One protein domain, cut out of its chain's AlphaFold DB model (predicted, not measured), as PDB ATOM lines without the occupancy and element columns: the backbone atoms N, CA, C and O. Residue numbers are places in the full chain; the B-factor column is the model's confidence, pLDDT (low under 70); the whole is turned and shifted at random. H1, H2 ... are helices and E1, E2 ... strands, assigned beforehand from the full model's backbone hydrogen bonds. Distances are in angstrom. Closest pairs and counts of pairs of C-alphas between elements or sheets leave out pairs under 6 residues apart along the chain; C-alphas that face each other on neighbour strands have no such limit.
ATOM      1  N   PRO A 672      96.184  87.058  84.662       80.75
ATOM      2  CA  PRO A 672      95.270  86.394  83.738       80.75
ATOM      3  C   PRO A 672      95.450  86.800  82.268       80.75
ATOM      4  O   PRO A 672      95.261  85.971  81.384       80.75
ATOM      5  N   PHE A 673      95.830  88.050  81.973       83.56
ATOM      6  CA  PHE A 673      95.989  88.521  80.589       83.56
ATOM      7  C   PHE A 673      97.249  87.988  79.900       83.56
ATOM      8  O   PHE A 673      97.334  88.054  78.673       83.56
ATOM      9  N   GLU A 674      98.201  87.435  80.657       84.88
ATOM     10  CA  GLU A 674      99.363  86.716  80.116       84.88
ATOM     11  C   GLU A 674      98.980  85.311  79.619       84.88
ATOM     12  O   GLU A 674      99.665  84.735  78.773       84.88
ATOM     13  N   VAL A 675      97.859  84.764  80.104       87.00
ATOM     14  CA  VAL A 675      97.380  83.424  79.760       87.00
ATOM     15  C   VAL A 675      96.305  83.525  78.680       87.00
ATOM     16  O   VAL A 675      95.124  83.738  78.957       87.00
ATOM     17  N   ALA A 676      96.721  83.352  77.425       88.69
ATOM     18  CA  ALA A 676      95.812  83.279  76.279       88.69
ATOM     19  C   ALA A 676      95.345  81.848  75.971       88.69
ATOM     20  O   ALA A 676      94.349  81.685  75.276       88.69
ATOM     21  N   THR A 677      96.046  80.828  76.475       89.50
ATOM     22  CA  THR A 677      95.717  79.407  76.286       89.50
ATOM     23  C   THR A 677      95.880  78.634  77.592       89.50
ATOM     24  O   THR A 677      96.895  78.805  78.270       89.50
ATOM     25  N   PHE A 678      94.929  77.767  77.949       89.25
ATOM     26  CA  PHE A 678      94.993  76.988  79.193       89.25
ATOM     27  C   PHE A 678      94.199  75.667  79.116       89.25
ATOM     28  O   PHE A 678      93.167  75.647  78.445       89.25
ATOM     29  N   PRO A 679      94.595  74.585  79.825       87.31
ATOM     30  CA  PRO A 679      95.878  74.355  80.512       87.31
ATOM     31  C   PRO A 679      97.099  74.391  79.588       87.31
ATOM     32  O   PRO A 679      97.005  74.052  78.418       87.31
ATOM     33  N   ALA A 680      98.275  74.751  80.110       82.88
ATOM     34  CA  ALA A 680      99.487  74.864  79.286       82.88
ATOM     35  C   ALA A 680      99.951  73.524  78.674       82.88
ATOM     36  O   ALA A 680     100.438  73.504  77.551       82.88
ATOM     37  N   ALA A 681      99.799  72.413  79.403       81.00
ATOM     38  CA  ALA A 681     100.245  71.089  78.954       81.00
ATOM     39  C   ALA A 681      99.289  70.414  77.954       81.00
ATOM     40  O   ALA A 681      99.696  69.495  77.252       81.00
ATOM     41  N   ALA A 682      98.026  70.842  77.932       84.56
ATOM     42  CA  ALA A 682      96.969  70.309  77.079       84.56
ATOM     43  C   ALA A 682      95.932  71.429  76.863       84.56
ATOM     44  O   ALA A 682      94.963  71.508  77.623       84.56
ATOM     45  N   PRO A 683      96.171  72.359  75.917       87.31
ATOM     46  CA  PRO A 683      95.320  73.532  75.729       87.31
ATOM     47  C   PRO A 683      93.880  73.143  75.396       87.31
ATOM     48  O   PRO A 683      93.662  72.350  74.484       87.31
ATOM     49  N   LEU A 684      92.930  73.726  76.132       90.62
ATOM     50  CA  LEU A 684      91.486  73.514  75.972       90.62
ATOM     51  C   LEU A 684      90.715  74.831  75.795       90.62
ATOM     52  O   LEU A 684      89.663  74.852  75.176       90.62
ATOM     53  N   ILE A 685      91.204  75.920  76.391       93.19
ATOM     54  CA  ILE A 685      90.605  77.255  76.327       93.19
ATOM     55  C   ILE A 685      91.590  78.174  75.623       93.19
ATOM     56  O   ILE A 685      92.754  78.226  76.018       93.19
ATOM     57  N   GLU A 686      91.119  78.930  74.638       93.69
ATOM     58  CA  GLU A 686      91.917  79.849  73.838       93.69
ATOM     59  C   GLU A 686      91.219  81.211  73.672       93.69
ATOM     60  O   GLU A 686      90.066  81.318  73.254       93.69
ATOM     61  N   VAL A 687      91.944  82.288  73.971       93.00
ATOM     62  CA  VAL A 687      91.522  83.668  73.717       93.00
ATOM     63  C   VAL A 687      92.049  84.110  72.356       93.00
ATOM     64  O   VAL A 687      93.262  84.146  72.119       93.00
ATOM     65  N   ASN A 688      91.130  84.493  71.467       91.81
ATOM     66  CA  ASN A 688      91.448  84.948  70.118       91.81
ATOM     67  C   ASN A 688      92.428  86.138  70.138       91.81
ATOM     68  O   ASN A 688      92.357  87.010  71.009       91.81
ATOM     69  N   GLY A 689      93.311  86.208  69.136       85.31
ATOM     70  CA  GLY A 689      94.315  87.266  68.980       85.31
ATOM     71  C   GLY A 689      93.770  88.691  69.136       85.31
ATOM     72  O   GLY A 689      94.420  89.513  69.777       85.31
ATOM     73  N   ALA A 690      92.558  88.971  68.643       86.62
ATOM     74  CA  ALA A 690      91.924  90.291  68.745       86.62
ATOM     75  C   ALA A 690      91.577  90.716  70.188       86.62
ATOM     76  O   ALA A 690      91.387  91.901  70.460       86.62
ATOM     77  N   LEU A 691      91.488  89.758  71.114       89.31
ATOM     78  CA  LEU A 691      91.183  89.985  72.525       89.31
ATOM     79  C   LEU A 691      92.419  89.887  73.431       89.31
ATOM     80  O   LEU A 691      92.305  90.185  74.622       89.31
ATOM     81  N   ARG A 692      93.595  89.514  72.907       86.94
ATOM     82  CA  ARG A 692      94.824  89.403  73.711       86.94
ATOM     83  C   ARG A 692      95.176  90.730  74.378       86.94
ATOM     84  O   ARG A 692      95.042  91.800  73.787       86.94
ATOM     85  N   GLY A 693      95.593  90.654  75.640       83.06
ATOM     86  CA  GLY A 693      95.851  91.832  76.471       83.06
ATOM     87  C   GLY A 693      94.590  92.596  76.887       83.06
ATOM     88  O   GLY A 693      94.700  93.600  77.577       83.06
ATOM     89  N   GLN A 694      93.391  92.147  76.497       87.12
ATOM     90  CA  GLN A 694      92.123  92.745  76.911       87.12
ATOM     91  C   GLN A 694      91.195  91.745  77.606       87.12
ATOM     92  O   GLN A 694      90.426  92.159  78.474       87.12
ATOM     93  N   VAL A 695      91.224  90.477  77.193       90.06
ATOM     94  CA  VAL A 695      90.641  89.323  77.882       90.06
ATOM     95  C   VAL A 695      91.767  88.344  78.191       90.06
ATOM     96  O   VAL A 695      92.667  88.163  77.372       90.06
ATOM     97  N   GLY A 696      91.726  87.743  79.373       90.44
ATOM     98  CA  GLY A 696      92.687  86.747  79.832       90.44
ATOM     99  C   GLY A 696      91.998  85.574  80.518       90.44
ATOM    100  O   GLY A 696      90.853  85.704  80.954       90.44
ATOM    101  N   ILE A 697      92.688  84.442  80.627       90.19
ATOM    102  CA  ILE A 697      92.190  83.252  81.324       90.19
ATOM    103  C   ILE A 697      92.727  83.263  82.755       90.19
ATOM    104  O   ILE A 697      93.913  83.474  82.979       90.19
ATOM    105  N   ASP A 698      91.862  83.024  83.739       85.94
ATOM    106  CA  ASP A 698      92.271  82.847  85.132       85.94
ATOM    107  C   ASP A 698      92.710  81.391  85.376       85.94
ATOM    108  O   ASP A 698      91.849  80.510  85.493       85.94
ATOM    109  N   PRO A 699      94.020  81.103  85.489       76.69
ATOM    110  CA  PRO A 699      94.504  79.729  85.603       76.69
ATOM    111  C   PRO A 699      94.123  79.065  86.935       76.69
ATOM    112  O   PRO A 699      94.212  77.847  87.054       76.69
ATOM    113  N   VAL A 700      93.701  79.838  87.944       74.56
ATOM    114  CA  VAL A 700      93.333  79.312  89.272       74.56
ATOM    115  C   VAL A 700      91.874  78.856  89.322       74.56
ATOM    116  O   VAL A 700      91.501  78.105  90.219       74.56
ATOM    117  N   LEU A 701      91.039  79.280  88.367       77.31
ATOM    118  CA  LEU A 701      89.604  78.985  88.372       77.31
ATOM    119  C   LEU A 701      89.196  77.844  87.434       77.31
ATOM    120  O   LEU A 701      88.000  77.632  87.254       77.31
ATOM    121  N   LEU A 702      90.136  77.105  86.838       86.12
ATOM    122  CA  LEU A 702      89.772  75.899  86.099       86.12
ATOM    123  C   LEU A 702      89.416  74.779  87.081       86.12
ATOM    124  O   LEU A 702      90.269  74.301  87.826       86.12
ATOM    125  N   ASN A 703      88.163  74.345  87.049       86.12
ATOM    126  CA  ASN A 703      87.679  73.198  87.798       86.12
ATOM    127  C   ASN A 703      86.973  72.232  86.847       86.12
ATOM    128  O   ASN A 703      85.993  72.599  86.195       86.12
ATOM    129  N   THR A 704      87.477  71.005  86.788       89.38
ATOM    130  CA  THR A 704      86.934  69.905  85.991       89.38
ATOM    131  C   THR A 704      86.889  68.654  86.854       89.38
ATOM    132  O   THR A 704      87.754  68.435  87.702       89.38
ATOM    133  N   SER A 705      85.886  67.811  86.640       84.56
ATOM    134  CA  SER A 705      85.708  66.591  87.444       84.56
ATOM    135  C   SER A 705      86.660  65.473  87.031       84.56
ATOM    136  O   SER A 705      86.965  64.591  87.832       84.56
ATOM    137  N   TRP A 706      87.174  65.547  85.801       89.62
ATOM    138  CA  TRP A 706      88.212  64.670  85.271       89.62
ATOM    139  C   TRP A 706      89.354  65.490  84.648       89.62
ATOM    140  O   TRP A 706      89.137  66.648  84.271       89.62
ATOM    141  N   PRO A 707      90.576  64.930  84.556       87.69
ATOM    142  CA  PRO A 707      91.696  65.584  83.883       87.69
ATOM    143  C   PRO A 707      91.402  65.855  82.402       87.69
ATOM    144  O   PRO A 707      90.663  65.106  81.764       87.69
ATOM    145  N   VAL A 708      92.025  66.899  81.852       87.50
ATOM    146  CA  VAL A 708      92.081  67.095  80.396       87.50
ATOM    147  C   VAL A 708      92.985  66.006  79.818       87.50
ATOM    148  O   VAL A 708      94.146  65.892  80.212       87.50
ATOM    149  N   GLU A 709      92.437  65.194  78.919       86.38
ATOM    150  CA  GLU A 709      93.147  64.105  78.255       86.38
ATOM    151  C   GLU A 709      94.225  64.701  77.338       86.38
ATOM    152  O   GLU A 709      93.959  65.627  76.566       86.38
ATOM    153  N   ASN A 710      95.447  64.175  77.432       79.06
ATOM    154  CA  ASN A 710      96.574  64.582  76.599       79.06
ATOM    155  C   ASN A 710      96.886  63.458  75.608       79.06
ATOM    156  O   ASN A 710      97.338  62.386  76.012       79.06
ATOM    157  N   LEU A 711      96.624  63.705  74.325       69.75
ATOM    158  CA  LEU A 711      96.798  62.720  73.256       69.75
ATOM    159  C   LEU A 711      98.223  62.714  72.660       69.75
ATOM    160  O   LEU A 711      98.518  61.892  71.796       69.75
ATOM    161  N   GLY A 712      99.138  63.559  73.154       63.41
ATOM    162  CA  GLY A 712     100.530  63.652  72.701       63.41
ATOM    163  C   GLY A 712     100.936  65.074  72.296       63.41
ATOM    164  O   GLY A 712     100.130  65.994  72.323       63.41
ATOM    165  N   ALA A 713     102.208  65.262  71.921       58.09
ATOM    166  CA  ALA A 713     102.797  66.588  71.675       58.09
ATOM    167  C   ALA A 713     102.190  67.364  70.484       58.09
ATOM    168  O   ALA A 713     102.352  68.583  70.430       58.09
ATOM    169  N   ASP A 714     101.481  66.680  69.578       57.34
ATOM    170  CA  ASP A 714     100.957  67.251  68.328       57.34
ATOM    171  C   ASP A 714      99.415  67.367  68.289       57.34
ATOM    172  O   ASP A 714      98.867  67.907  67.326       57.34
ATOM    173  N   GLU A 715      98.696  66.907  69.323       64.50
ATOM    174  CA  GLU A 715      97.227  66.973  69.400       64.50
ATOM    175  C   GLU A 715      96.759  67.862  70.568       64.50
ATOM    176  O   GLU A 715      97.314  67.828  71.666       64.50
ATOM    177  N   LYS A 716      95.724  68.690  70.335       71.94
ATOM    178  CA  LYS A 716      95.111  69.520  71.389       71.94
ATOM    179  C   LYS A 716      94.475  68.633  72.469       71.94
ATOM    180  O   LYS A 716      94.020  67.523  72.194       71.94
ATOM    181  N   GLY A 717      94.448  69.142  73.701       77.81
ATOM    182  CA  GLY A 717      93.817  68.447  74.819       77.81
ATOM    183  C   GLY A 717      92.308  68.328  74.626       77.81
ATOM    184  O   GLY A 717      91.689  69.183  74.003       77.81
ATOM    185  N   PHE A 718      91.704  67.290  75.195       89.69
ATOM    186  CA  PHE A 718      90.258  67.078  75.132       89.69
ATOM    187  C   PHE A 718      89.700  66.739  76.515       89.69
ATOM    188  O   PHE A 718      90.338  66.043  77.302       89.69
ATOM    189  N   LEU A 719      88.494  67.212  76.824       93.44
ATOM    190  CA  LEU A 719      87.838  66.970  78.104       93.44
ATOM    191  C   LEU A 719      86.549  66.169  77.916       93.44
ATOM    192  O   LEU A 719      85.586  66.631  77.301       93.44
ATOM    193  N   TRP A 720      86.489  65.000  78.544       93.69
ATOM    194  CA  TRP A 720      85.209  64.358  78.805       93.69
ATOM    195  C   TRP A 720      84.448  65.127  79.885       93.69
ATOM    196  O   TRP A 720      85.003  65.462  80.927       93.69
ATOM    197  N   MET A 721      83.163  65.370  79.652       94.06
ATOM    198  CA  MET A 721      82.241  65.932  80.631       94.06
ATOM    199  C   MET A 721      81.099  64.967  80.897       94.06
ATOM    200  O   MET A 721      80.645  64.238  80.003       94.06
ATOM    201  N   GLY A 722      80.646  64.988  82.143       90.56
ATOM    202  CA  GLY A 722      79.586  64.129  82.614       90.56
ATOM    203  C   GLY A 722      78.236  64.788  82.728       90.56
ATOM    204  O   GLY A 722      77.925  65.743  82.018       90.56
ATOM    205  N   GLN A 723      77.395  64.203  83.572       90.12
ATOM    206  CA  GLN A 723      76.008  64.613  83.721       90.12
ATOM    207  C   GLN A 723      75.871  65.698  84.795       90.12
ATOM    208  O   GLN A 723      76.259  65.526  85.951       90.12
ATOM    209  N   GLY A 724      75.249  66.815  84.421       87.25
ATOM    210  CA  GLY A 724      74.944  67.921  85.320       87.25
ATOM    211  C   GLY A 724      76.133  68.826  85.654       87.25
ATOM    212  O   GLY A 724      77.275  68.615  85.251       87.25
ATOM    213  N   ALA A 725      75.833  69.867  86.431       84.94
ATOM    214  CA  ALA A 725      76.788  70.891  86.845       84.94
ATOM    215  C   ALA A 725      78.036  70.343  87.579       84.94
ATOM    216  O   ALA A 725      79.127  70.857  87.305       84.94
ATOM    217  N   PRO A 726      77.940  69.322  88.465       85.69
ATOM    218  CA  PRO A 726      79.106  68.782  89.171       85.69
ATOM    219  C   PRO A 726      80.094  68.004  88.295       85.69
ATOM    220  O   PRO A 726      81.206  67.773  88.751       85.69
ATOM    221  N   GLU A 727      79.712  67.588  87.082       91.81
ATOM    222  CA  GLU A 727      80.576  66.871  86.125       91.81
ATOM    223  C   GLU A 727      80.895  67.701  84.865       91.81
ATOM    224  O   GLU A 727      81.320  67.163  83.844       91.81
ATOM    225  N   GLY A 728      80.681  69.018  84.927       91.50
ATOM    226  CA  GLY A 728      81.035  69.963  83.866       91.50
ATOM    227  C   GLY A 728      82.411  70.610  84.037       91.50
ATOM    228  O   GLY A 728      83.264  70.148  84.794       91.50
ATOM    229  N   ILE A 729      82.602  71.735  83.347       93.06
ATOM    230  CA  ILE A 729      83.788  72.594  83.433       93.06
ATOM    231  C   ILE A 729      83.413  73.978  83.972       93.06
ATOM    232  O   ILE A 729      82.480  74.621  83.487       93.06
ATOM    233  N   VAL A 730      84.172  74.461  84.953       90.88
ATOM    234  CA  VAL A 730      84.143  75.856  85.413       90.88
ATOM    235  C   VAL A 730      85.486  76.490  85.085       90.88
ATOM    236  O   VAL A 730      86.519  75.879  85.332       90.88
ATOM    237  N   PHE A 731      85.486  77.702  84.539       91.44
ATOM    238  CA  PHE A 731      86.706  78.467  84.283       91.44
ATOM    239  C   PHE A 731      86.471  79.969  84.451       91.44
ATOM    240  O   PHE A 731      85.338  80.450  84.420       91.44
ATOM    241  N   GLY A 732      87.550  80.719  84.671       89.44
ATOM    242  CA  GLY A 732      87.500  82.166  84.870       89.44
ATOM    243  C   GLY A 732      88.058  82.925  83.677       89.44
ATOM    244  O   GLY A 732      89.104  82.562  83.142       89.44
ATOM    245  N   LEU A 733      87.388  84.011  83.305       90.56
ATOM    246  CA  LEU A 733      87.868  84.995  82.344       90.56
ATOM    247  C   LEU A 733      88.017  86.349  83.034       90.56
ATOM    248  O   LEU A 733      87.148  86.771  83.792       90.56
ATOM    249  N   TRP A 734      89.093  87.061  82.742       87.81
ATOM    250  CA  TRP A 734      89.262  88.455  83.144       87.81
ATOM    251  C   TRP A 734      89.061  89.358  81.942       87.81
ATOM    252  O   TRP A 734      89.598  89.071  80.877       87.81
ATOM    253  N   SER A 735      88.323  90.457  82.098       88.12
ATOM    254  CA  SER A 735      88.178  91.482  81.062       88.12
ATOM    255  C   SER A 735      88.585  92.846  81.609       88.12
ATOM    256  O   SER A 735      88.196  93.219  82.713       88.12
ATOM    257  N   ARG A 736      89.354  93.621  80.836       84.00
ATOM    258  CA  ARG A 736      89.768  94.984  81.228       84.00
ATOM    259  C   ARG A 736      88.612  95.988  81.270       84.00
ATOM    260  O   ARG A 736      88.675  96.984  81.976       84.00
ATOM    261  N   GLN A 737      87.578  95.732  80.479       84.06
ATOM    262  CA  GLN A 737      86.405  96.585  80.326       84.06
ATOM    263  C   GLN A 737      85.175  95.731  80.035       84.06
ATOM    264  O   GLN A 737      85.302  94.555  79.677       84.06
ATOM    265  N   GLU A 738      83.992  96.325  80.148       85.00
ATOM    266  CA  GLU A 738      82.785  95.670  79.662       85.00
ATOM    267  C   GLU A 738      82.872  95.434  78.152       85.00
ATOM    268  O   GLU A 738      83.229  96.337  77.391       85.00
ATOM    269  N   ARG A 739      82.556  94.219  77.706       88.44
ATOM    270  CA  ARG A 739      82.626  93.861  76.288       88.44
ATOM    271  C   ARG A 739      81.774  92.648  75.962       88.44
ATOM    272  O   ARG A 739      81.789  91.655  76.682       88.44
ATOM    273  N   ASP A 740      81.158  92.696  74.791       90.56
ATOM    274  CA  ASP A 740      80.528  91.535  74.175       90.56
ATOM    275  C   ASP A 740      81.573  90.572  73.599       90.56
ATOM    276  O   ASP A 740      82.444  90.957  72.810       90.56
ATOM    277  N   VAL A 741      81.455  89.299  73.964       93.00
ATOM    278  CA  VAL A 741      82.261  88.201  73.428       93.00
ATOM    279  C   VAL A 741      81.357  87.084  72.920       93.00
ATOM    280  O   VAL A 741      80.244  86.879  73.415       93.00
ATOM    281  N   ASN A 742      81.867  86.341  71.947       92.94
ATOM    282  CA  ASN A 742      81.313  85.061  71.537       92.94
ATOM    283  C   ASN A 742      82.188  83.958  72.141       92.94
ATOM    284  O   ASN A 742      83.395  83.931  71.913       92.94
ATOM    285  N   MET A 743      81.587  83.064  72.919       93.56
ATOM    286  CA  MET A 743      82.245  81.868  73.443       93.56
ATOM    287  C   MET A 743      81.831  80.682  72.581       93.56
ATOM    288  O   MET A 743      80.647  80.348  72.533       93.56
ATOM    289  N   ARG A 744      82.784  80.079  71.878       94.38
ATOM    290  CA  ARG A 744      82.567  78.937  70.994       94.38
ATOM    291  C   ARG A 744      83.065  77.668  71.668       94.38
ATOM    292  O   ARG A 744      84.242  77.592  71.992       94.38
ATOM    293  N   PHE A 745      82.188  76.691  71.850       94.62
ATOM    294  CA  PHE A 745      82.499  75.391  72.440       94.62
ATOM    295  C   PHE A 745      82.430  74.319  71.349       94.62
ATOM    296  O   PHE A 745      81.356  74.074  70.795       94.62
ATOM    297  N   GLU A 746      83.559  73.682  71.043       94.94
ATOM    298  CA  GLU A 746      83.636  72.579  70.082       94.94
ATOM    299  C   GLU A 746      83.324  71.261  70.788       94.94
ATOM    300  O   GLU A 746      84.079  70.805  71.651       94.94
ATOM    301  N   VAL A 747      82.194  70.645  70.447       95.25
ATOM    302  CA  VAL A 747      81.639  69.514  71.195       95.25
ATOM    303  C   VAL A 747      81.315  68.311  70.316       95.25
ATOM    304  O   VAL A 747      81.003  68.424  69.131       95.25
ATOM    305  N   SER A 748      81.347  67.125  70.920       93.88
ATOM    306  CA  SER A 748      80.878  65.876  70.322       93.88
ATOM    307  C   SER A 748      80.039  65.056  71.306       93.88
ATOM    308  O   SER A 748      80.264  65.138  72.517       93.88
ATOM    309  N   PRO A 749      79.106  64.212  70.829       93.94
ATOM    310  CA  PRO A 749      78.362  63.315  71.698       93.94
ATOM    311  C   PRO A 749      79.313  62.309  72.346       93.94
ATOM    312  O   PRO A 749      80.140  61.709  71.662       93.94
ATOM    313  N   GLY A 750      79.214  62.143  73.662       90.69
ATOM    314  CA  GLY A 750      79.961  61.125  74.392       90.69
ATOM    315  C   GLY A 750      79.279  59.763  74.390       90.69
ATOM    316  O   GLY A 750      78.095  59.640  74.082       90.69
ATOM    317  N   HIS A 751      80.034  58.727  74.744       90.56
ATOM    318  CA  HIS A 751      79.602  57.329  74.642       90.56
ATOM    319  C   HIS A 751      78.599  56.890  75.722       90.56
ATOM    320  O   HIS A 751      78.092  55.776  75.669       90.56
ATOM    321  N   GLY A 752      78.289  57.749  76.695       88.69
ATOM    322  CA  GLY A 752      77.387  57.455  77.808       88.69
ATOM    323  C   GLY A 752      75.904  57.364  77.434       88.69
ATOM    324  O   GLY A 752      75.106  56.972  78.283       88.69
ATOM    325  N   LEU A 753      75.511  57.712  76.203       88.12
ATOM    326  CA  LEU A 753      74.145  57.543  75.694       88.12
ATOM    327  C   LEU A 753      74.162  56.962  74.276       88.12
ATOM    328  O   LEU A 753      74.986  57.355  73.451       88.12
ATOM    329  N   SER A 754      73.193  56.096  73.975       82.44
ATOM    330  CA  SER A 754      72.997  55.494  72.646       82.44
ATOM    331  C   SER A 754      72.343  56.437  71.633       82.44
ATOM    332  O   SER A 754      72.534  56.282  70.429       82.44
ATOM    333  N   VAL A 755      71.574  57.423  72.104       84.31
ATOM    334  CA  VAL A 755      70.956  58.439  71.241       84.31
ATOM    335  C   VAL A 755      72.007  59.447  70.754       84.31
ATOM    336  O   VAL A 755      72.934  59.750  71.501       84.31
ATOM    337  N   PRO A 756      71.892  60.002  69.533       77.25
ATOM    338  CA  PRO A 756      72.905  60.908  68.975       77.25
ATOM    339  C   PRO A 756      72.814  62.366  69.470       77.25
ATOM    340  O   PRO A 756      73.785  63.107  69.327       77.25
ATOM    341  N   GLY A 757      71.673  62.789  70.026       86.38
ATOM    342  CA  GLY A 757      71.450  64.164  70.493       86.38
ATOM    343  C   GLY A 757      71.962  64.422  71.911       86.38
ATOM    344  O   GLY A 757      71.854  63.550  72.775       86.38
ATOM    345  N   ARG A 758      72.512  65.613  72.157       91.81
ATOM    346  CA  ARG A 758      72.969  66.084  73.474       91.81
ATOM    347  C   ARG A 758      72.445  67.480  73.765       91.81
ATOM    348  O   ARG A 758      72.259  68.259  72.834       91.81
ATOM    349  N   THR A 759      72.283  67.798  75.041       90.69
ATOM    350  CA  THR A 759      71.855  69.103  75.545       90.69
ATOM    351  C   THR A 759      72.858  69.620  76.568       90.69
ATOM    352  O   THR A 759      73.250  68.909  77.492       90.69
ATOM    353  N   VAL A 760      73.269  70.877  76.432       92.31
ATOM    354  CA  VAL A 760      74.217  71.546  77.332       92.31
ATOM    355  C   VAL A 760      73.687  72.901  77.779       92.31
ATOM    356  O   VAL A 760      72.837  73.501  77.120       92.31
ATOM    357  N   MET A 761      74.218  73.400  78.891       90.94
ATOM    358  CA  MET A 761      73.933  74.734  79.405       90.94
ATOM    359  C   MET A 761      75.228  75.484  79.701       90.94
ATOM    360  O   MET A 761      76.226  74.904  80.134       90.94
ATOM    361  N   VAL A 762      75.182  76.797  79.476       91.50
ATOM    362  CA  VAL A 762      76.269  77.723  79.781       91.50
ATOM    363  C   VAL A 762      75.747  78.751  80.775       91.50
ATOM    364  O   VAL A 762      74.702  79.365  80.549       91.50
ATOM    365  N   GLN A 763      76.472  78.950  81.868       89.88
ATOM    366  CA  GLN A 763      76.187  79.973  82.864       89.88
ATOM    367  C   GLN A 763      77.342  80.968  82.945       89.88
ATOM    368  O   GLN A 763      78.509  80.579  82.942       89.88
ATOM    369  N   HIS A 764      77.002  82.246  83.071       88.69
ATOM    370  CA  HIS A 764      77.914  83.331  83.393       88.69
ATOM    371  C   HIS A 764      77.567  83.855  84.789       88.69
ATOM    372  O   HIS A 764      76.444  84.292  85.031       88.69
ATOM    373  N   ASP A 765      78.506  83.734  85.728       79.00
ATOM    374  CA  ASP A 765      78.342  84.066  87.149       79.00
ATOM    375  C   ASP A 765      77.106  83.408  87.787       79.00
ATOM    376  O   ASP A 765      76.394  83.988  88.607       79.00
ATOM    377  N   GLY A 766      76.847  82.159  87.388       76.25
ATOM    378  CA  GLY A 766      75.703  81.374  87.855       76.25
ATOM    379  C   GLY A 766      74.366  81.760  87.219       76.25
ATOM    380  O   GLY A 766      73.336  81.264  87.662       76.25
ATOM    381  N   VAL A 767      74.354  82.616  86.195       81.56
ATOM    382  CA  VAL A 767      73.154  82.969  85.428       81.56
ATOM    383  C   VAL A 767      73.229  82.322  84.041       81.56
ATOM    384  O   VAL A 767      74.226  82.521  83.347       81.56
ATOM    385  N   PRO A 768      72.211  81.559  83.597       85.12
ATOM    386  CA  PRO A 768      72.174  81.014  82.241       85.12
ATOM    387  C   PRO A 768      72.290  82.114  81.175       85.12
ATOM    388  O   PRO A 768      71.626  83.148  81.275       85.12
ATOM    389  N   VAL A 769      73.122  81.890  80.153       84.69
ATOM    390  CA  VAL A 769      73.365  82.851  79.059       84.69
ATOM    391  C   VAL A 769      72.768  82.395  77.723       84.69
ATOM    392  O   VAL A 769      72.744  81.209  77.387       84.69
ATOM    393  N   GLY A 770      72.295  83.365  76.935       75.38
ATOM    394  CA  GLY A 770      71.588  83.128  75.673       75.38
ATOM    395  C   GLY A 770      70.236  82.436  75.879       75.38
ATOM    396  O   GLY A 770      69.427  82.915  76.671       75.38
ATOM    397  N   GLN A 771      69.980  81.334  75.166       67.69
ATOM    398  CA  GLN A 771      68.704  80.595  75.232       67.69
ATOM    399  C   GLN A 771      68.582  79.665  76.457       67.69
ATOM    400  O   GLN A 771      67.543  79.043  76.659       67.69
ATOM    401  N   GLY A 772      69.619  79.583  77.295       68.88
ATOM    402  CA  GLY A 772      69.658  78.725  78.483       68.88
ATOM    403  C   GLY A 772      70.079  77.288  78.174       68.88
ATOM    404  O   GLY A 772      71.015  76.799  78.793       68.88
ATOM    405  N   GLU A 773      69.465  76.640  77.185       82.50
ATOM    406  CA  GLU A 773      69.817  75.281  76.742       82.50
ATOM    407  C   GLU A 773      70.240  75.281  75.270       82.50
ATOM    408  O   GLU A 773      69.677  76.007  74.450       82.50
ATOM    409  N   TYR A 774      71.232  74.456  74.933       88.12
ATOM    410  CA  TYR A 774      71.713  74.259  73.567       88.12
ATOM    411  C   TYR A 774      71.727  72.769  73.251       88.12
ATOM    412  O   TYR A 774      72.362  71.996  73.968       88.12
ATOM    413  N   SER A 775      71.062  72.372  72.167       89.12
ATOM    414  CA  SER A 775      71.042  70.983  71.705       89.12
ATOM    415  C   SER A 775      71.884  70.800  70.448       89.12
ATOM    416  O   SER A 775      71.914  71.674  69.582       89.12
ATOM    417  N   PHE A 776      72.555  69.656  70.329       92.06
ATOM    418  CA  PHE A 776      73.393  69.333  69.176       92.06
ATOM    419  C   PHE A 776      73.391  67.834  68.846       92.06
ATOM    420  O   PHE A 776      73.095  66.995  69.697       92.06
ATOM    421  N   THR A 777      73.735  67.497  67.600       87.94
ATOM    422  CA  THR A 777      73.866  66.117  67.098       87.94
ATOM    423  C   THR A 777      75.176  65.968  66.335       87.94
ATOM    424  O   THR A 777      75.449  66.755  65.431       87.94
ATOM    425  N   GLY A 778      75.973  64.945  66.651       89.56
ATOM    426  CA  GLY A 778      77.305  64.784  66.052       89.56
ATOM    427  C   GLY A 778      78.286  65.890  66.470       89.56
ATOM    428  O   GLY A 778      78.023  66.639  67.408       89.56
ATOM    429  N   LYS A 779      79.447  65.983  65.809       90.69
ATOM    430  CA  LYS A 779      80.416  67.060  66.088       90.69
ATOM    431  C   LYS A 779      79.796  68.413  65.733       90.69
ATOM    432  O   LYS A 779      79.275  68.566  64.631       90.69
ATOM    433  N   SER A 780      79.802  69.356  66.667       93.19
ATOM    434  CA  SER A 780      79.099  70.637  66.551       93.19
ATOM    435  C   SER A 780      79.846  71.749  67.283       93.19
ATOM    436  O   SER A 780      80.578  71.487  68.231       93.19
ATOM    437  N   SER A 781      79.594  72.991  66.871       92.38
ATOM    438  CA  SER A 781      80.167  74.192  67.474       92.38
ATOM    439  C   SER A 781      79.058  75.035  68.103       92.38
ATOM    440  O   SER A 781      78.147  75.493  67.410       92.38
ATOM    441  N   ILE A 782      79.092  75.204  69.424       92.38
ATOM    442  CA  ILE A 782      78.077  75.952  70.176       92.38
ATOM    443  C   ILE A 782      78.607  77.355  70.438       92.38
ATOM    444  O   ILE A 782      79.574  77.518  71.175       92.38
ATOM    445  N   VAL A 783      77.963  78.371  69.862       91.62
ATOM    446  CA  VAL A 783      78.362  79.776  70.028       91.62
ATOM    447  C   VAL A 783      77.407  80.489  70.974       91.62
ATOM    448  O   VAL A 783      76.211  80.609  70.711       91.62
ATOM    449  N   VAL A 784      77.958  81.015  72.063       90.50
ATOM    450  CA  VAL A 784      77.220  81.701  73.120       90.50
ATOM    451  C   VAL A 784      77.679  83.143  73.196       90.50
ATOM    452  O   VAL A 784      78.833  83.424  73.520       90.50
ATOM    453  N   ARG A 785      76.763  84.074  72.929       90.19
ATOM    454  CA  ARG A 785      77.033  85.500  73.106       90.19
ATOM    455  C   ARG A 785      76.795  85.895  74.558       90.19
ATOM    456  O   ARG A 785      75.714  85.665  75.100       90.19
ATOM    457  N   THR A 786      77.790  86.522  75.169       90.62
ATOM    458  CA  THR A 786      77.685  87.085  76.517       90.62
ATOM    459  C   THR A 786      78.436  88.408  76.594       90.62
ATOM    460  O   THR A 786      79.359  88.654  75.818       90.62
ATOM    461  N   ARG A 787      78.050  89.262  77.539       89.88
ATOM    462  CA  ARG A 787      78.797  90.473  77.874       89.88
ATOM    463  C   ARG A 787      79.653  90.171  79.090       89.88
ATOM    464  O   ARG A 787      79.109  89.900  80.155       89.88
ATOM    465  N   LEU A 788      80.971  90.183  78.915       89.06
ATOM    466  CA  LEU A 788      81.907  90.160  80.031       89.06
ATOM    467  C   LEU A 788      81.879  91.527  80.699       89.06
ATOM    468  O   LEU A 788      81.955  92.550  80.013       89.06
ATOM    469  N   HIS A 789      81.807  91.548  82.021       83.88
ATOM    470  CA  HIS A 789      82.001  92.762  82.808       83.88
ATOM    471  C   HIS A 789      83.496  93.004  83.014       83.88
ATOM    472  O   HIS A 789      84.312  92.083  82.903       83.88
ATOM    473  N   ALA A 790      83.859  94.249  83.324       78.69
ATOM    474  CA  ALA A 790      85.212  94.554  83.770       78.69
ATOM    475  C   ALA A 790      85.538  93.762  85.052       78.69
ATOM    476  O   ALA A 790      84.700  93.660  85.946       78.69
ATOM    477  N   GLY A 791      86.746  93.205  85.136       78.06
ATOM    478  CA  GLY A 791      87.153  92.311  86.218       78.06
ATOM    479  C   GLY A 791      86.922  90.836  85.888       78.06
ATOM    480  O   GLY A 791      87.038  90.413  84.731       78.06
ATOM    481  N   ARG A 792      86.656  90.031  86.919       82.88
ATOM    482  CA  ARG A 792      86.546  88.571  86.814       82.88
ATOM    483  C   ARG A 792      85.145  88.138  86.384       82.88
ATOM    484  O   ARG A 792      84.147  88.646  86.883       82.88
ATOM    485  N   ASN A 793      85.068  87.136  85.518       87.31
ATOM    486  CA  ASN A 793      83.852  86.551  84.954       87.31
ATOM    487  C   ASN A 793      83.949  85.024  85.095       87.31
ATOM    488  O   ASN A 793      84.921  84.433  84.621       87.31
ATOM    489  N   VAL A 794      82.995  84.374  85.763       87.38
ATOM    490  CA  VAL A 794      83.019  82.917  85.978       87.38
ATOM    491  C   VAL A 794      82.099  82.231  84.981       87.38
ATOM    492  O   VAL A 794      80.901  82.512  84.955       87.38
ATOM    493  N   ILE A 795      82.638  81.314  84.183       92.12
ATOM    494  CA  ILE A 795      81.888  80.558  83.180       92.12
ATOM    495  C   ILE A 795      81.741  79.113  83.645       92.12
ATOM    496  O   ILE A 795      82.716  78.486  84.054       92.12
ATOM    497  N   HIS A 796      80.523  78.580  83.573       91.44
ATOM    498  CA  HIS A 796      80.226  77.174  83.841       91.44
ATOM    499  C   HIS A 796      79.558  76.568  82.613       91.44
ATOM    500  O   HIS A 796      78.530  77.068  82.163       91.44
ATOM    501  N   PHE A 797      80.136  75.500  82.078       93.50
ATOM    502  CA  PHE A 797      79.603  74.745  80.953       93.50
ATOM    503  C   PHE A 797      79.397  73.287  81.358       93.50
ATOM    504  O   PHE A 797      80.297  72.672  81.929       93.50
ATOM    505  N   PHE A 798      78.210  72.733  81.118       93.06
ATOM    506  CA  PHE A 798      77.895  71.367  81.537       93.06
ATOM    507  C   PHE A 798      76.769  70.732  80.725       93.06
ATOM    508  O   PHE A 798      75.946  71.428  80.126       93.06
ATOM    509  N   ALA A 799      76.716  69.397  80.731       91.44
ATOM    510  CA  ALA A 799      75.666  68.646  80.059       91.44
ATOM    511  C   ALA A 799      74.404  68.533  80.922       91.44
ATOM    512  O   ALA A 799      74.459  68.357  82.140       91.44
ATOM    513  N   MET A 800      73.252  68.607  80.267       86.94
ATOM    514  CA  MET A 800      71.940  68.452  80.888       86.94
ATOM    515  C   MET A 800      71.418  67.014  80.795       86.94
ATOM    516  O   MET A 800      70.489  66.658  81.522       86.94
ATOM    517  N   ASP A 801      72.022  66.179  79.953       87.25
ATOM    518  CA  ASP A 801      71.590  64.797  79.759       87.25
ATOM    519  C   ASP A 801      72.058  63.867  80.889       87.25
ATOM    520  O   ASP A 801      72.956  64.180  81.672       87.25
ATOM    521  N   THR A 802      71.445  62.685  80.945       85.00
ATOM    522  CA  THR A 802      71.804  61.609  81.881       85.00
ATOM    523  C   THR A 802      72.484  60.489  81.116       85.00
ATOM    524  O   THR A 802      71.926  60.003  80.135       85.00
ATOM    525  N   ALA A 803      73.656  60.040  81.566       87.19
ATOM    526  CA  ALA A 803      74.284  58.862  80.976       87.19
ATOM    527  C   ALA A 803      73.454  57.606  81.294       87.19
ATOM    528  O   ALA A 803      73.114  57.353  82.451       87.19
ATOM    529  N   THR A 804      73.150  56.810  80.271       84.81
ATOM    530  CA  THR A 804      72.342  55.584  80.363       84.81
ATOM    531  C   THR A 804      73.171  54.307  80.222       84.81
ATOM    532  O   THR A 804      72.689  53.235  80.571       84.81
ATOM    533  N   ILE A 805      74.405  54.392  79.713       85.00
ATOM    534  CA  ILE A 805      75.308  53.244  79.538       85.00
ATOM    535  C   ILE A 805      76.347  53.261  80.665       85.00
ATOM    536  O   ILE A 805      77.245  54.103  80.649       85.00
ATOM    537  N   LYS A 806      76.209  52.363  81.653       78.31
ATOM    538  CA  LYS A 806      77.127  52.241  82.803       78.31
ATOM    539  C   LYS A 806      77.278  50.775  83.259       78.31
ATOM    540  O   LYS A 806      76.258  50.159  83.568       78.31
ATOM    541  N   PRO A 807      78.508  50.232  83.374       81.31
ATOM    542  CA  PRO A 807      79.753  50.778  82.824       81.31
ATOM    543  C   PRO A 807      79.726  50.777  81.287       81.31
ATOM    544  O   PRO A 807      78.899  50.108  80.663       81.31
ATOM    545  N   LEU A 808      80.626  51.535  80.666       86.12
ATOM    546  CA  LEU A 808      80.822  51.497  79.217       86.12
ATOM    547  C   LEU A 808      81.369  50.123  78.775       86.12
ATOM    548  O   LEU A 808      81.980  49.422  79.585       86.12
ATOM    549  N   PRO A 809      81.212  49.723  77.494       86.31
ATOM    550  CA  PRO A 809      81.687  48.422  77.003       86.31
ATOM    551  C   PRO A 809      83.188  48.159  77.210       86.31
ATOM    552  O   PRO A 809      83.613  47.010  77.256       86.31
ATOM    553  N   ASN A 810      83.993  49.216  77.347       86.88
ATOM    554  CA  ASN A 810      85.427  49.152  77.635       86.88
ATOM    555  C   ASN A 810      85.758  49.129  79.144       86.88
ATOM    556  O   ASN A 810      86.930  49.203  79.504       86.88
ATOM    557  N   GLY A 811      84.755  49.062  80.022       86.75
ATOM    558  CA  GLY A 811      84.919  49.074  81.476       86.75
ATOM    559  C   GLY A 811      85.063  50.464  82.105       86.75
ATOM    560  O   GLY A 811      85.201  50.548  83.324       86.75
ATOM    561  N   ASP A 812      85.012  51.551  81.325       86.38
ATOM    562  CA  ASP A 812      85.042  52.910  81.874       86.38
ATOM    563  C   ASP A 812      83.754  53.189  82.673       86.38
ATOM    564  O   ASP A 812      82.636  52.906  82.232       86.38
ATOM    565  N   THR A 813      83.925  53.709  83.886       87.62
ATOM    566  CA  THR A 813      82.843  53.969  84.846       87.62
ATOM    567  C   THR A 813      82.389  55.428  84.849       87.62
ATOM    568  O   THR A 813      81.403  55.757  85.509       87.62
ATOM    569  N   ARG A 814      83.076  56.310  84.110       89.69
ATOM    570  CA  ARG A 814      82.730  57.729  83.987       89.69
ATOM    571  C   ARG A 814      81.444  57.917  83.181       89.69
ATOM    572  O   ARG A 814      81.170  57.207  82.213       89.69
ATOM    573  N   ASN A 815      80.681  58.951  83.524       91.06
ATOM    574  CA  ASN A 815      79.456  59.315  82.815       91.06
ATOM    575  C   ASN A 815      79.794  60.079  81.529       91.06
ATOM    576  O   ASN A 815      79.580  61.273  81.481       91.06
ATOM    577  N   LEU A 816      80.360  59.468  80.489       92.12
ATOM    578  CA  LEU A 816      80.859  60.218  79.320       92.12
ATOM    579  C   LEU A 816      79.721  60.806  78.450       92.12
ATOM    580  O   LEU A 816      79.347  60.215  77.438       92.12
ATOM    581  N   VAL A 817      79.146  61.954  78.821       92.88
ATOM    582  CA  VAL A 817      77.969  62.544  78.150       92.88
ATOM    583  C   VAL A 817      78.373  63.427  76.974       92.88
ATOM    584  O   VAL A 817      77.838  63.267  75.875       92.88
ATOM    585  N   VAL A 818      79.332  64.330  77.175       94.69
ATOM    586  CA  VAL A 818      79.815  65.262  76.146       94.69
ATOM    587  C   VAL A 818      81.327  65.204  76.083       94.69
ATOM    588  O   VAL A 818      82.005  65.182  77.105       94.69
ATOM    589  N   GLY A 819      81.851  65.199  74.867       93.75
ATOM    590  CA  GLY A 819      83.246  65.474  74.610       93.75
ATOM    591  C   GLY A 819      83.465  66.934  74.254       93.75
ATOM    592  O   GLY A 819      82.868  67.393  73.286       93.75
ATOM    593  N   LEU A 820      84.312  67.643  74.993       94.62
ATOM    594  CA  LEU A 820      84.698  69.028  74.742       94.62
ATOM    595  C   LEU A 820      86.122  69.081  74.175       94.62
ATOM    596  O   LEU A 820      87.076  68.718  74.861       94.62
ATOM    597  N   HIS A 821      86.248  69.534  72.931       91.75
ATOM    598  CA  HIS A 821      87.507  69.562  72.177       91.75
ATOM    599  C   HIS A 821      88.217  70.911  72.248       91.75
ATOM    600  O   HIS A 821      89.439  70.941  72.260       91.75
ATOM    601  N   ASP A 822      87.473  72.018  72.279       91.50
ATOM    602  CA  ASP A 822      88.062  73.360  72.335       91.50
ATOM    603  C   ASP A 822      87.048  74.397  72.846       91.50
ATOM    604  O   ASP A 822      85.828  74.217  72.721       91.50
ATOM    605  N   ILE A 823      87.554  75.497  73.404       94.31
ATOM    606  CA  ILE A 823      86.793  76.676  73.819       94.31
ATOM    607  C   ILE A 823      87.485  77.924  73.264       94.31
ATOM    608  O   ILE A 823      88.511  78.352  73.790       94.31
ATOM    609  N   HIS A 824      86.877  78.583  72.278       94.00
ATOM    610  CA  HIS A 824      87.383  79.846  71.736       94.00
ATOM    611  C   HIS A 824      86.614  81.052  72.276       94.00
ATOM    612  O   HIS A 824      85.386  81.120  72.191       94.00
ATOM    613  N   ILE A 825      87.347  82.045  72.778       94.94
ATOM    614  CA  ILE A 825      86.802  83.344  73.182       94.94
ATOM    615  C   ILE A 825      87.100  84.360  72.079       94.94
ATOM    616  O   ILE A 825      88.251  84.739  71.859       94.94
ATOM    617  N   GLU A 826      86.057  84.805  71.385       93.75
ATOM    618  CA  GLU A 826      86.128  85.663  70.200       93.75
ATOM    619  C   GLU A 826      85.456  87.021  70.450       93.75
ATOM    620  O   GLU A 826      84.550  87.151  71.277       93.75
ATOM    621  N   ALA A 827      85.891  88.059  69.730       85.94
ATOM    622  CA  ALA A 827      85.262  89.375  69.817       85.94
ATOM    623  C   ALA A 827      83.822  89.322  69.271       85.94
ATOM    624  O   ALA A 827      83.586  88.809  68.177       85.94
ATOM    625  N   GLY A 828      82.857  89.862  70.023       77.81
ATOM    626  CA  GLY A 828      81.487  90.028  69.540       77.81
ATOM    627  C   GLY A 828      81.379  91.146  68.489       77.81
ATOM    628  O   GLY A 828      82.239  92.031  68.442       77.81
ATOM    629  N   PRO A 829      80.333  91.153  67.640       62.12
ATOM    630  CA  PRO A 829      80.108  92.238  66.686       62.12
ATOM    631  C   PRO A 829      79.942  93.569  67.437       62.12
ATOM    632  O   PRO A 829      79.121  93.669  68.350       62.12
ATOM    633  N   GLY A 830      80.757  94.562  67.067       47.81
ATOM    634  CA  GLY A 830      80.925  95.821  67.795       47.81
ATOM    635  C   GLY A 830      79.619  96.585  68.006       47.81
ATOM    636  O   GLY A 830      79.104  97.216  67.088       47.81
ATOM    637  N   ARG A 853      65.852  83.761  85.986       77.62
ATOM    638  CA  ARG A 853      67.075  83.183  85.391       77.62
ATOM    639  C   ARG A 853      68.121  82.829  86.448       77.62
ATOM    640  O   ARG A 853      68.725  81.761  86.380       77.62
ATOM    641  N   LYS A 854      68.311  83.690  87.452       74.69
ATOM    642  CA  LYS A 854      69.214  83.415  88.579       74.69
ATOM    643  C   LYS A 854      68.751  82.200  89.391       74.69
ATOM    644  O   LYS A 854      69.579  81.377  89.768       74.69
ATOM    645  N   ALA A 855      67.445  82.052  89.619       81.50
ATOM    646  CA  ALA A 855      66.876  80.892  90.300       81.50
ATOM    647  C   ALA A 855      67.119  79.594  89.514       81.50
ATOM    648  O   ALA A 855      67.600  78.626  90.097       81.50
ATOM    649  N   VAL A 856      66.894  79.591  88.192       84.69
ATOM    650  CA  VAL A 856      67.226  78.450  87.313       84.69
ATOM    651  C   VAL A 856      68.701  78.068  87.455       84.69
ATOM    652  O   VAL A 856      69.033  76.894  87.632       84.69
ATOM    653  N   GLY A 857      69.594  79.060  87.449       78.25
ATOM    654  CA  GLY A 857      71.023  78.833  87.625       78.25
ATOM    655  C   GLY A 857      71.391  78.204  88.974       78.25
ATOM    656  O   GLY A 857      72.160  77.244  89.028       78.25
ATOM    657  N   LEU A 858      70.790  78.685  90.066       79.00
ATOM    658  CA  LEU A 858      71.000  78.143  91.413       79.00
ATOM    659  C   LEU A 858      70.464  76.713  91.563       79.00
ATOM    660  O   LEU A 858      71.176  75.854  92.082       79.00
ATOM    661  N   ILE A 859      69.244  76.454  91.085       86.38
ATOM    662  CA  ILE A 859      68.589  75.139  91.163       86.38
ATOM    663  C   ILE A 859      69.435  74.085  90.448       86.38
ATOM    664  O   ILE A 859      69.738  73.033  91.013       86.38
ATOM    665  N   THR A 860      69.863  74.385  89.223       84.31
ATOM    666  CA  THR A 860      70.646  73.452  88.403       84.31
ATOM    667  C   THR A 860      72.046  73.210  88.958       84.31
ATOM    668  O   THR A 860      72.525  72.079  88.915       84.31
TER     669      THR A 860
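What this domain is: This is residues 672 to 830 and 853 to 860 of the 1055 residues of an uncharacterized protein of Acidovorax monticola (UniProt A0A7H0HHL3). Two strongly twisted sheets of five strands each lie face to face as a sandwich with their strands nearly aligned, and one short helix, H1, packs over the E7 edge of one sheet. Long loops, residues 705 to 718 and 800 to 817, reach as far as 22 and 26 A from the mean of all C-alphas. The printed part has 167 residues, with ten named strands, E1 to E10, followed by H1; the class is mostly strand. One sheet runs E2, E4, E9, E6, E7, all antiparallel; the other, of E1, E3, E5, E8 and E10, is branched and mixed. The whole is compact, with a radius of gyration of the C-alphas of 15.5 A and spans of 48 by 41 by 26 A.

Where its parts are: E1 is residues 685 to 687, with C-alpha 685 at (90.605, 77.255, 76.327). E2 is residues 695 to 704, 21.4 A, and bends by 72 degrees at residue 700. E3 is residues 719 to 721, E4 residues 729 to 735, and E5 residues 739 to 749, 31.2 A, with C-alpha 749 at (78.362, 63.315, 71.698). E6 is residues 757 to 764, 24.0 A; E7, residues 767 to 777, 24.9 A, bends by 64 degrees at residue 770. E8 is residues 780 to 788, 23.9 A, and E9 residues 791 to 799, 27.0 A. E10, residues 818 to 827, 25.5 A, bends by 62 degrees at residue 821. H1 is residues 853 to 860, 10.8 A, ending at C-alpha 860 (70.646, 73.452, 88.403).

How they stand to each other: E1 is parallel to E10, with N 686 and O 823 2.8 A apart. E3, on the same side of E10, is antiparallel to it, N 719 to O 820 being 2.9 A; E5 lies on the other side, with N 744 to O 824 at 2.8 A. E8 is antiparallel to E5, N 743 to O 784 being 2.8 A. In the other sheet these backbone pairs are within hydrogen-bond range across neighbour strands: N 696 and O 734 of E2 and E4 at 2.9 A, N 733 and O 793 of E4 and E9 at 2.8 A, N 763 and O 796 of E6 and E9 at 2.8 A, and N 760 and O 774 of the hairpin E6 and E7 at 2.9 A. The sheets make a jelly roll, one long hairpin wound over both: E3 with E10, E4 with E9, E5 with E8, E6 with E7. H1 is on the second sheet, over E7, at a height of 8.3 A; their closest C-alphas, Val 767 and Lys 854, are 5.1 A apart. Every O i to N i+4 pair in H1 is within hydrogen-bond range.

The domain as a whole: The C-alphas farthest apart, Gly 811 and Gly 830, are 48.9 A apart. Residues 831 to 852 are not printed; the gap is 25.7 A. The links E2 to E3 and E9 to E10 are long. Residues 711 to 715, 771 to 772 and 829 to 830 have pLDDT under 70.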